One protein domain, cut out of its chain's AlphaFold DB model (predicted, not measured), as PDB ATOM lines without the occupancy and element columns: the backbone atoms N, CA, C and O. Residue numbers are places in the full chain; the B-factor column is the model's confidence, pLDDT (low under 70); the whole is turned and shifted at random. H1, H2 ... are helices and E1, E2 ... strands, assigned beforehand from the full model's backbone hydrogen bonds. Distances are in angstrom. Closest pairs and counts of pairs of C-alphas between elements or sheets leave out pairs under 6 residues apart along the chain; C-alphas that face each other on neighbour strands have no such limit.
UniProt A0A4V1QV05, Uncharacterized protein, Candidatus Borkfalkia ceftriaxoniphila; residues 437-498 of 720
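What this domain is: This is residues 437 to 498 of the 720 residues of an uncharacterized protein of Candidatus Borkfalkia ceftriaxoniphila (UniProt A0A4V1QV05). There is little regular structure here: mostly loops, with a small hairpin of E1 and E2 near the middle, a longer hairpin of E3 and E4 toward one end and an unnamed stretch, residues 465 to 482, reaching the other. The printed 62 residues run H1, E1, E2, E3, E4, mostly strand, both sheets antiparallel, with 20 residues in named elements. The whole is compact, radius of gyration of the C-alphas 11.4 A, spanning 31 by 24 by 20 A.

Where its parts are: H1 is residues 439 to 442, from C-alpha 439 at (-55.898, 30.004, -23.244). E1 is 448 to 450 and E2 462 to 464. E3, 483 to 487, measures 13.1 A; E4, 493 to 497, measures 12.1 A and ends at C-alpha 497 (-58.877, 41.077, -28.272).

How they stand to each other: H1 is too short for an O i to N i+4 pair; its one O i to N i+3 pair is not within range. The closest C-alphas of H1 and E1, Phe 441 and Ser 448, are 5.6 A apart. In the hairpin E1 and E2, N 449 and O 463 are 3.0 A apart, within hydrogen-bond range; in E3 and E4, N 494 and O 486, 2.8 A.

The domain as a whole: The printed part has no cut. Links E1 to E2 and E2 to E3 are long. No printed residue is under pLDDT 70.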
ATOM      1  N   ARG A 437     -58.582  32.392 -28.618       93.00
ATOM      2  CA  ARG A 437     -57.312  31.663 -28.354       93.00
ATOM      3  C   ARG A 437     -56.553  32.135 -27.107       93.00
ATOM      4  O   ARG A 437     -55.372  31.851 -26.963       93.00
ATOM      5  N   ALA A 438     -57.205  32.839 -26.184       88.12
ATOM      6  CA  ALA A 438     -56.547  33.384 -24.994       88.12
ATOM      7  C   ALA A 438     -55.871  32.308 -24.118       88.12
ATOM      8  O   ALA A 438     -54.774  32.527 -23.610       88.12
ATOM      9  N   SER A 439     -56.480  31.123 -23.998       85.44
ATOM     10  CA  SER A 439     -55.898  30.004 -23.244       85.44
ATOM     11  C   SER A 439     -54.668  29.386 -23.915       85.44
ATOM     12  O   SER A 439     -54.011  28.563 -23.299       85.44
ATOM     13  N   TRP A 440     -54.344  29.734 -25.164       89.38
ATOM     14  CA  TRP A 440     -53.097  29.290 -25.792       89.38
ATOM     15  C   TRP A 440     -51.882  30.111 -25.338       89.38
ATOM     16  O   TRP A 440     -50.761  29.698 -25.591       89.38
ATOM     17  N   PHE A 441     -52.105  31.247 -24.670       88.38
ATOM     18  CA  PHE A 441     -51.057  32.048 -24.026       88.38
ATOM     19  C   PHE A 441     -50.924  31.717 -22.536       88.38
ATOM     20  O   PHE A 441     -49.827  31.542 -22.027       88.38
ATOM     21  N   ASN A 442     -52.060  31.672 -21.829       78.31
ATOM     22  CA  ASN A 442     -52.111  31.592 -20.362       78.31
ATOM     23  C   ASN A 442     -52.699  30.266 -19.841       78.31
ATOM     24  O   ASN A 442     -53.140  30.207 -18.695       78.31
ATOM     25  N   GLY A 443     -52.801  29.239 -20.688       72.88
ATOM     26  CA  GLY A 443     -53.239  27.904 -20.273       72.88
ATOM     27  C   GLY A 443     -52.147  27.155 -19.508       72.88
ATOM     28  O   GLY A 443     -51.124  27.725 -19.136       72.88
ATOM     29  N   ALA A 444     -52.339  25.848 -19.307       71.75
ATOM     30  CA  ALA A 444     -51.323  24.993 -18.680       71.75
ATOM     31  C   ALA A 444     -49.971  24.997 -19.427       71.75
ATOM     32  O   ALA A 444     -48.927  24.808 -18.808       71.75
ATOM     33  N   THR A 445     -50.010  25.247 -20.739       76.81
ATOM     34  CA  THR A 445     -48.852  25.389 -21.626       76.81
ATOM     35  C   THR A 445     -48.991  26.693 -22.418       76.81
ATOM     36  O   THR A 445     -50.079  26.985 -22.923       76.81
ATOM     37  N   ASP A 446     -47.903  27.460 -22.542       84.12
ATOM     38  CA  ASP A 446     -47.800  28.590 -23.477       84.12
ATOM     39  C   ASP A 446     -47.434  28.053 -24.866       84.12
ATOM     40  O   ASP A 446     -46.333  27.550 -25.074       84.12
ATOM     41  N   TYR A 447     -48.372  28.146 -25.804       89.19
ATOM     42  CA  TYR A 447     -48.185  27.740 -27.198       89.19
ATOM     43  C   TYR A 447     -47.791  28.921 -28.096       89.19
ATOM     44  O   TYR A 447     -47.678  28.752 -29.312       89.19
ATOM     45  N   SER A 448     -47.684  30.135 -27.551       90.88
ATOM     46  CA  SER A 448     -47.500  31.362 -28.320       90.88
ATOM     47  C   SER A 448     -46.027  31.712 -28.540       90.88
ATOM     48  O   SER A 448     -45.161  31.399 -27.730       90.88
ATOM     49  N   TYR A 449     -45.737  32.407 -29.641       91.81
ATOM     50  CA  TYR A 449     -44.413  32.974 -29.898       91.81
ATOM     51  C   TYR A 449     -44.513  34.278 -30.690       91.81
ATOM     52  O   TYR A 449     -45.481  34.519 -31.416       91.81
ATOM     53  N   GLN A 450     -43.496  35.132 -30.551       93.19
ATOM     54  CA  GLN A 450     -43.398  36.380 -31.302       93.19
ATOM     55  C   GLN A 450     -42.732  36.117 -32.660       93.19
ATOM     56  O   GLN A 450     -41.535  35.832 -32.742       93.19
ATOM     57  N   ALA A 451     -43.502  36.245 -33.734       89.81
ATOM     58  CA  ALA A 451     -43.059  36.010 -35.096       89.81
ATOM     59  C   ALA A 451     -42.031  37.067 -35.526       89.81
ATOM     60  O   ALA A 451     -42.335  38.256 -35.657       89.81
ATOM     61  N   THR A 452     -40.791  36.643 -35.781       84.50
ATOM     62  CA  THR A 452     -39.706  37.532 -36.220       84.50
ATOM     63  C   THR A 452     -39.188  37.133 -37.598       84.50
ATOM     64  O   THR A 452     -38.582  36.086 -37.786       84.50
ATOM     65  N   GLY A 453     -39.406  37.996 -38.597       79.75
ATOM     66  CA  GLY A 453     -38.951  37.753 -39.975       79.75
ATOM     67  C   GLY A 453     -39.822  36.784 -40.785       79.75
ATOM     68  O   GLY A 453     -39.480  36.481 -41.927       79.75
ATOM     69  N   GLU A 454     -40.946  36.341 -40.227       87.62
ATOM     70  CA  GLU A 454     -41.919  35.478 -40.893       87.62
ATOM     71  C   GLU A 454     -42.979  36.288 -41.644       87.62
ATOM     72  O   GLU A 454     -43.308  37.419 -41.281       87.62
ATOM     73  N   ASN A 455     -43.522  35.706 -42.714       92.88
ATOM     74  CA  ASN A 455     -44.646  36.281 -43.441       92.88
ATOM     75  C   ASN A 455     -45.937  35.656 -42.910       92.88
ATOM     76  O   ASN A 455     -46.173  34.475 -43.145       92.88
ATOM     77  N   TYR A 456     -46.758  36.445 -42.224       95.44
ATOM     78  CA  TYR A 456     -48.014  36.005 -41.621       95.44
ATOM     79  C   TYR A 456     -49.130  37.032 -41.853       95.44
ATOM     80  O   TYR A 456     -48.877  38.172 -42.257       95.44
ATOM     81  N   PHE A 457     -50.375  36.625 -41.608       96.94
ATOM     82  CA  PHE A 457     -51.547  37.488 -41.709       96.94
ATOM     83  C   PHE A 457     -52.033  37.933 -40.325       96.94
ATOM     84  O   PHE A 457     -52.174  37.116 -39.416       96.94
ATOM     85  N   GLY A 458     -52.329  39.226 -40.189       93.50
ATOM     86  CA  GLY A 458     -52.855  39.841 -38.970       93.50
ATOM     87  C   GLY A 458     -52.012  41.027 -38.494       93.50
ATOM     88  O   GLY A 458     -50.920  41.282 -38.995       93.50
ATOM     89  N   ASN A 459     -52.551  41.790 -37.539       87.56
ATOM     90  CA  ASN A 459     -51.912  43.013 -37.031       87.56
ATOM     91  C   ASN A 459     -51.065  42.794 -35.763       87.56
ATOM     92  O   ASN A 459     -50.298  43.683 -35.397       87.56
ATOM     93  N   SER A 460     -51.230  41.657 -35.082       91.94
ATOM     94  CA  SER A 460     -50.372  41.231 -33.968       91.94
ATOM     95  C   SER A 460     -49.116  40.550 -34.504       91.94
ATOM     96  O   SER A 460     -49.147  39.987 -35.592       91.94
ATOM     97  N   ASP A 461     -48.029  40.570 -33.745       93.25
ATOM     98  CA  ASP A 461     -46.801  39.819 -34.008       93.25
ATOM     99  C   ASP A 461     -46.743  38.470 -33.283       93.25
ATOM    100  O   ASP A 461     -45.699  37.832 -33.279       93.25
ATOM    101  N   TYR A 462     -47.856  38.007 -32.708       94.94
ATOM    102  CA  TYR A 462     -47.935  36.712 -32.031       94.94
ATOM    103  C   TYR A 462     -48.619  35.632 -32.876       94.94
ATOM    104  O   TYR A 462     -49.780  35.785 -33.284       94.94
ATOM    105  N   LEU A 463     -47.898  34.525 -33.065       95.31
ATOM    106  CA  LEU A 463     -48.339  33.266 -33.667       95.31
ATOM    107  C   LEU A 463     -48.342  32.144 -32.614       95.31
ATOM    108  O   LEU A 463     -48.102  32.390 -31.431       95.31
ATOM    109  N   PHE A 464     -48.657  30.920 -33.045       93.44
ATOM    110  CA  PHE A 464     -48.769  29.745 -32.179       93.44
ATOM    111  C   PHE A 464     -48.068  28.526 -32.778       93.44
ATOM    112  O   PHE A 464     -48.041  28.382 -34.004       93.44
ATOM    113  N   PHE A 465     -47.587  27.635 -31.908       91.06
ATOM    114  CA  PHE A 465     -46.945  26.360 -32.242       91.06
ATOM    115  C   PHE A 465     -45.655  26.541 -33.064       91.06
ATOM    116  O   PHE A 465     -45.576  26.077 -34.203       91.06
ATOM    117  N   GLU A 466     -44.654  27.238 -32.506       88.62
ATOM    118  CA  GLU A 466     -43.377  27.568 -33.179       88.62
ATOM    119  C   GLU A 466     -42.727  26.333 -33.826       88.62
ATOM    120  O   GLU A 466     -42.453  26.313 -35.029       88.62
ATOM    121  N   ASP A 467     -42.604  25.242 -33.068       81.62
ATOM    122  CA  ASP A 467     -41.937  24.011 -33.512       81.62
ATOM    123  C   ASP A 467     -42.679  23.289 -34.656       81.62
ATOM    124  O   ASP A 467     -42.099  22.538 -35.463       81.62
ATOM    125  N   ASN A 468     -43.984  23.542 -34.779       83.31
ATOM    126  CA  ASN A 468     -44.860  22.939 -35.779       83.31
ATOM    127  C   ASN A 468     -45.374  23.938 -36.829       83.31
ATOM    128  O   ASN A 468     -46.256  23.581 -37.620       83.31
ATOM    129  N   ALA A 469     -44.808  25.147 -36.903       84.38
ATOM    130  CA  ALA A 469     -45.220  26.166 -37.864       84.38
ATOM    131  C   ALA A 469     -45.194  25.626 -39.310       84.38
ATOM    132  O   ALA A 469     -44.191  25.101 -39.800       84.38
ATOM    133  N   GLY A 470     -46.338  25.702 -39.995       84.44
ATOM    134  CA  GLY A 470     -46.558  25.194 -41.352       84.44
ATOM    135  C   GLY A 470     -46.585  23.666 -41.494       84.44
ATOM    136  O   GLY A 470     -46.655  23.170 -42.621       84.44
ATOM    137  N   LYS A 471     -46.512  22.910 -40.390       85.31
ATOM    138  CA  LYS A 471     -46.449  21.437 -40.386       85.31
ATOM    139  C   LYS A 471     -47.719  20.769 -39.855       85.31
ATOM    140  O   LYS A 471     -47.913  19.586 -40.126       85.31
ATOM    141  N   ILE A 472     -48.570  21.503 -39.135       88.25
ATOM    142  CA  ILE A 472     -49.835  20.981 -38.602       88.25
ATOM    143  C   ILE A 472     -50.794  20.682 -39.762       88.25
ATOM    144  O   ILE A 472     -51.068  21.538 -40.604       88.25
ATOM    145  N   ASP A 473     -51.308  19.454 -39.824       87.88
ATOM    146  CA  ASP A 473     -52.183  19.045 -40.920       87.88
ATOM    147  C   ASP A 473     -53.534  19.775 -40.868       87.88
ATOM    148  O   ASP A 473     -54.154  19.908 -39.812       87.88
ATOM    149  N   LYS A 474     -54.008  20.241 -42.033       91.69
ATOM    150  CA  LYS A 474     -55.299  20.934 -42.211       91.69
ATOM    151  C   LYS A 474     -55.459  22.176 -41.316       91.69
ATOM    152  O   LYS A 474     -56.588  22.594 -41.048       91.69
ATOM    153  N   TYR A 475     -54.364  22.786 -40.869       94.75
ATOM    154  CA  TYR A 475     -54.347  24.018 -40.082       94.75
ATOM    155  C   TYR A 475     -53.220  24.922 -40.581       94.75
ATOM    156  O   TYR A 475     -52.056  24.530 -40.588       94.75
ATOM    157  N   ASP A 476     -53.560  26.137 -41.008       95.56
ATOM    158  CA  ASP A 476     -52.549  27.125 -41.385       95.56
ATOM    159  C   ASP A 476     -52.132  27.935 -40.149       95.56
ATOM    160  O   ASP A 476     -52.956  28.615 -39.530       95.56
ATOM    161  N   SER A 477     -50.859  27.821 -39.766       92.38
ATOM    162  CA  SER A 477     -50.315  28.419 -38.544       92.38
ATOM    163  C   SER A 477     -49.963  29.901 -38.675       92.38
ATOM    164  O   SER A 477     -49.549  30.495 -37.686       92.38
ATOM    165  N   TYR A 478     -50.122  30.513 -39.853       95.88
ATOM    166  CA  TYR A 478     -49.701  31.892 -40.122       95.88
ATOM    167  C   TYR A 478     -50.850  32.903 -39.964       95.88
ATOM    168  O   TYR A 478     -50.867  33.952 -40.614       95.88
ATOM    169  N   TYR A 479     -51.799  32.596 -39.070       96.94
ATOM    170  CA  TYR A 479     -52.870  33.491 -38.632       96.94
ATOM    171  C   TYR A 479     -52.609  34.026 -37.224       96.94
ATOM    172  O   TYR A 479     -52.837  33.329 -36.223       96.94
ATOM    173  N   ALA A 480     -52.170  35.282 -37.146       96.81
ATOM    174  CA  ALA A 480     -51.844  35.933 -35.885       96.81
ATOM    175  C   ALA A 480     -53.065  36.116 -34.982       96.81
ATOM    176  O   ALA A 480     -54.219  36.115 -35.422       96.81
ATOM    177  N   TYR A 481     -52.807  36.266 -33.683       96.88
ATOM    178  CA  TYR A 481     -53.844  36.619 -32.717       96.88
ATOM    179  C   TYR A 481     -54.500  37.960 -33.084       96.88
ATOM    180  O   TYR A 481     -53.808  38.961 -33.280       96.88
ATOM    181  N   ASN A 482     -55.834  38.022 -33.154       96.12
ATOM    182  CA  ASN A 482     -56.524  39.279 -33.453       96.12
ATOM    183  C   ASN A 482     -56.767  40.105 -32.183       96.12
ATOM    184  O   ASN A 482     -57.865  40.139 -31.619       96.12
ATOM    185  N   GLY A 483     -55.729  40.806 -31.749       94.75
ATOM    186  CA  GLY A 483     -55.771  41.658 -30.573       94.75
ATOM    187  C   GLY A 483     -54.406  42.227 -30.240       94.75
ATOM    188  O   GLY A 483     -53.428  42.003 -30.952       94.75
ATOM    189  N   LYS A 484     -54.343  42.963 -29.139       95.12
ATOM    190  CA  LYS A 484     -53.084  43.423 -28.568       95.12
ATOM    191  C   LYS A 484     -52.621  42.439 -27.497       95.12
ATOM    192  O   LYS A 484     -53.403  42.047 -26.632       95.12
ATOM    193  N   VAL A 485     -51.344  42.079 -27.562       95.38
ATOM    194  CA  VAL A 485     -50.665  41.196 -26.608       95.38
ATOM    195  C   VAL A 485     -49.627  42.015 -25.847       95.38
ATOM    196  O   VAL A 485     -48.951  42.875 -26.412       95.38
ATOM    197  N   THR A 486     -49.525  41.818 -24.537       93.38
ATOM    198  CA  THR A 486     -48.484  42.427 -23.702       93.38
ATOM    199  C   THR A 486     -47.984  41.384 -22.717       93.38
ATOM    200  O   THR A 486     -48.759  40.907 -21.895       93.38
ATOM    201  N   LYS A 487     -46.702  41.021 -22.813       89.44
ATOM    202  CA  LYS A 487     -46.064  40.091 -21.877       89.44
ATOM    203  C   LYS A 487     -45.820  40.778 -20.526       89.44
ATOM    204  O   LYS A 487     -45.333  41.911 -20.495       89.44
ATOM    205  N   ASN A 488     -46.183  40.102 -19.442       84.81
ATOM    206  CA  ASN A 488     -46.032  40.549 -18.059       84.81
ATOM    207  C   ASN A 488     -44.696  40.077 -17.460       84.81
ATOM    208  O   ASN A 488     -43.997  39.245 -18.034       84.81
ATOM    209  N   ASP A 489     -44.355  40.596 -16.275       88.69
ATOM    210  CA  ASP A 489     -43.117  40.246 -15.556       88.69
ATOM    211  C   ASP A 489     -43.112  38.808 -14.995       88.69
ATOM    212  O   ASP A 489     -42.051  38.291 -14.655       88.69
ATOM    213  N   ASP A 490     -44.281  38.173 -14.864       72.81
ATOM    214  CA  ASP A 490     -44.470  36.803 -14.362       72.81
ATOM    215  C   ASP A 490     -44.589  35.760 -15.487       72.81
ATOM    216  O   ASP A 490     -45.112  34.670 -15.268       72.81
ATOM    217  N   ASP A 491     -44.130  36.119 -16.689       74.81
ATOM    218  CA  ASP A 491     -44.220  35.334 -17.924       74.81
ATOM    219  C   ASP A 491     -45.649  35.056 -18.437       74.81
ATOM    220  O   ASP A 491     -45.798  34.409 -19.469       74.81
ATOM    221  N   THR A 492     -46.693  35.622 -17.819       80.94
ATOM    222  CA  THR A 492     -48.064  35.602 -18.366       80.94
ATOM    223  C   THR A 492     -48.297  36.720 -19.391       80.94
ATOM    224  O   THR A 492     -47.490  37.641 -19.539       80.94
ATOM    225  N   TYR A 493     -49.440  36.695 -20.080       86.50
ATOM    226  CA  TYR A 493     -49.813  37.696 -21.081       86.50
ATOM    227  C   TYR A 493     -51.101  38.436 -20.710       86.50
ATOM    228  O   TYR A 493     -52.127  37.839 -20.383       86.50
ATOM    229  N   THR A 494     -51.094  39.762 -20.841       91.12
ATOM    230  CA  THR A 494     -52.316  40.569 -20.930       91.12
ATOM    231  C   THR A 494     -52.786  40.624 -22.380       91.12
ATOM    232  O   THR A 494     -52.052  41.065 -23.268       91.12
ATOM    233  N   LEU A 495     -54.026  40.186 -22.605       91.44
ATOM    234  CA  LEU A 495     -54.640  40.066 -23.926       91.44
ATOM    235  C   LEU A 495     -55.841  41.011 -24.044       91.44
ATOM    236  O   LEU A 495     -56.783  40.936 -23.256       91.44
ATOM    237  N   GLU A 496     -55.820  41.883 -25.048       93.25
ATOM    238  CA  GLU A 496     -56.921  42.785 -25.398       93.25
ATOM    239  C   GLU A 496     -57.415  42.414 -26.812       93.25
ATOM    240  O   GLU A 496     -56.871  42.921 -27.799       93.25
ATOM    241  N   PRO A 497     -58.394  41.493 -26.957       92.19
ATOM    242  CA  PRO A 497     -58.877  41.077 -28.272       92.19
ATOM    243  C   PRO A 497     -59.599  42.217 -28.999       92.19
ATOM    244  O   PRO A 497     -60.369  42.966 -28.394       92.19
ATOM    245  N   ASN A 498     -59.414  42.305 -30.316       94.94
ATOM    246  CA  ASN A 498     -60.143  43.266 -31.141       94.94
ATOM    247  C   ASN A 498     -61.547  42.728 -31.471       94.94
ATOM    248  O   ASN A 498     -61.648  41.628 -32.030       94.94
TER     249      ASN A 498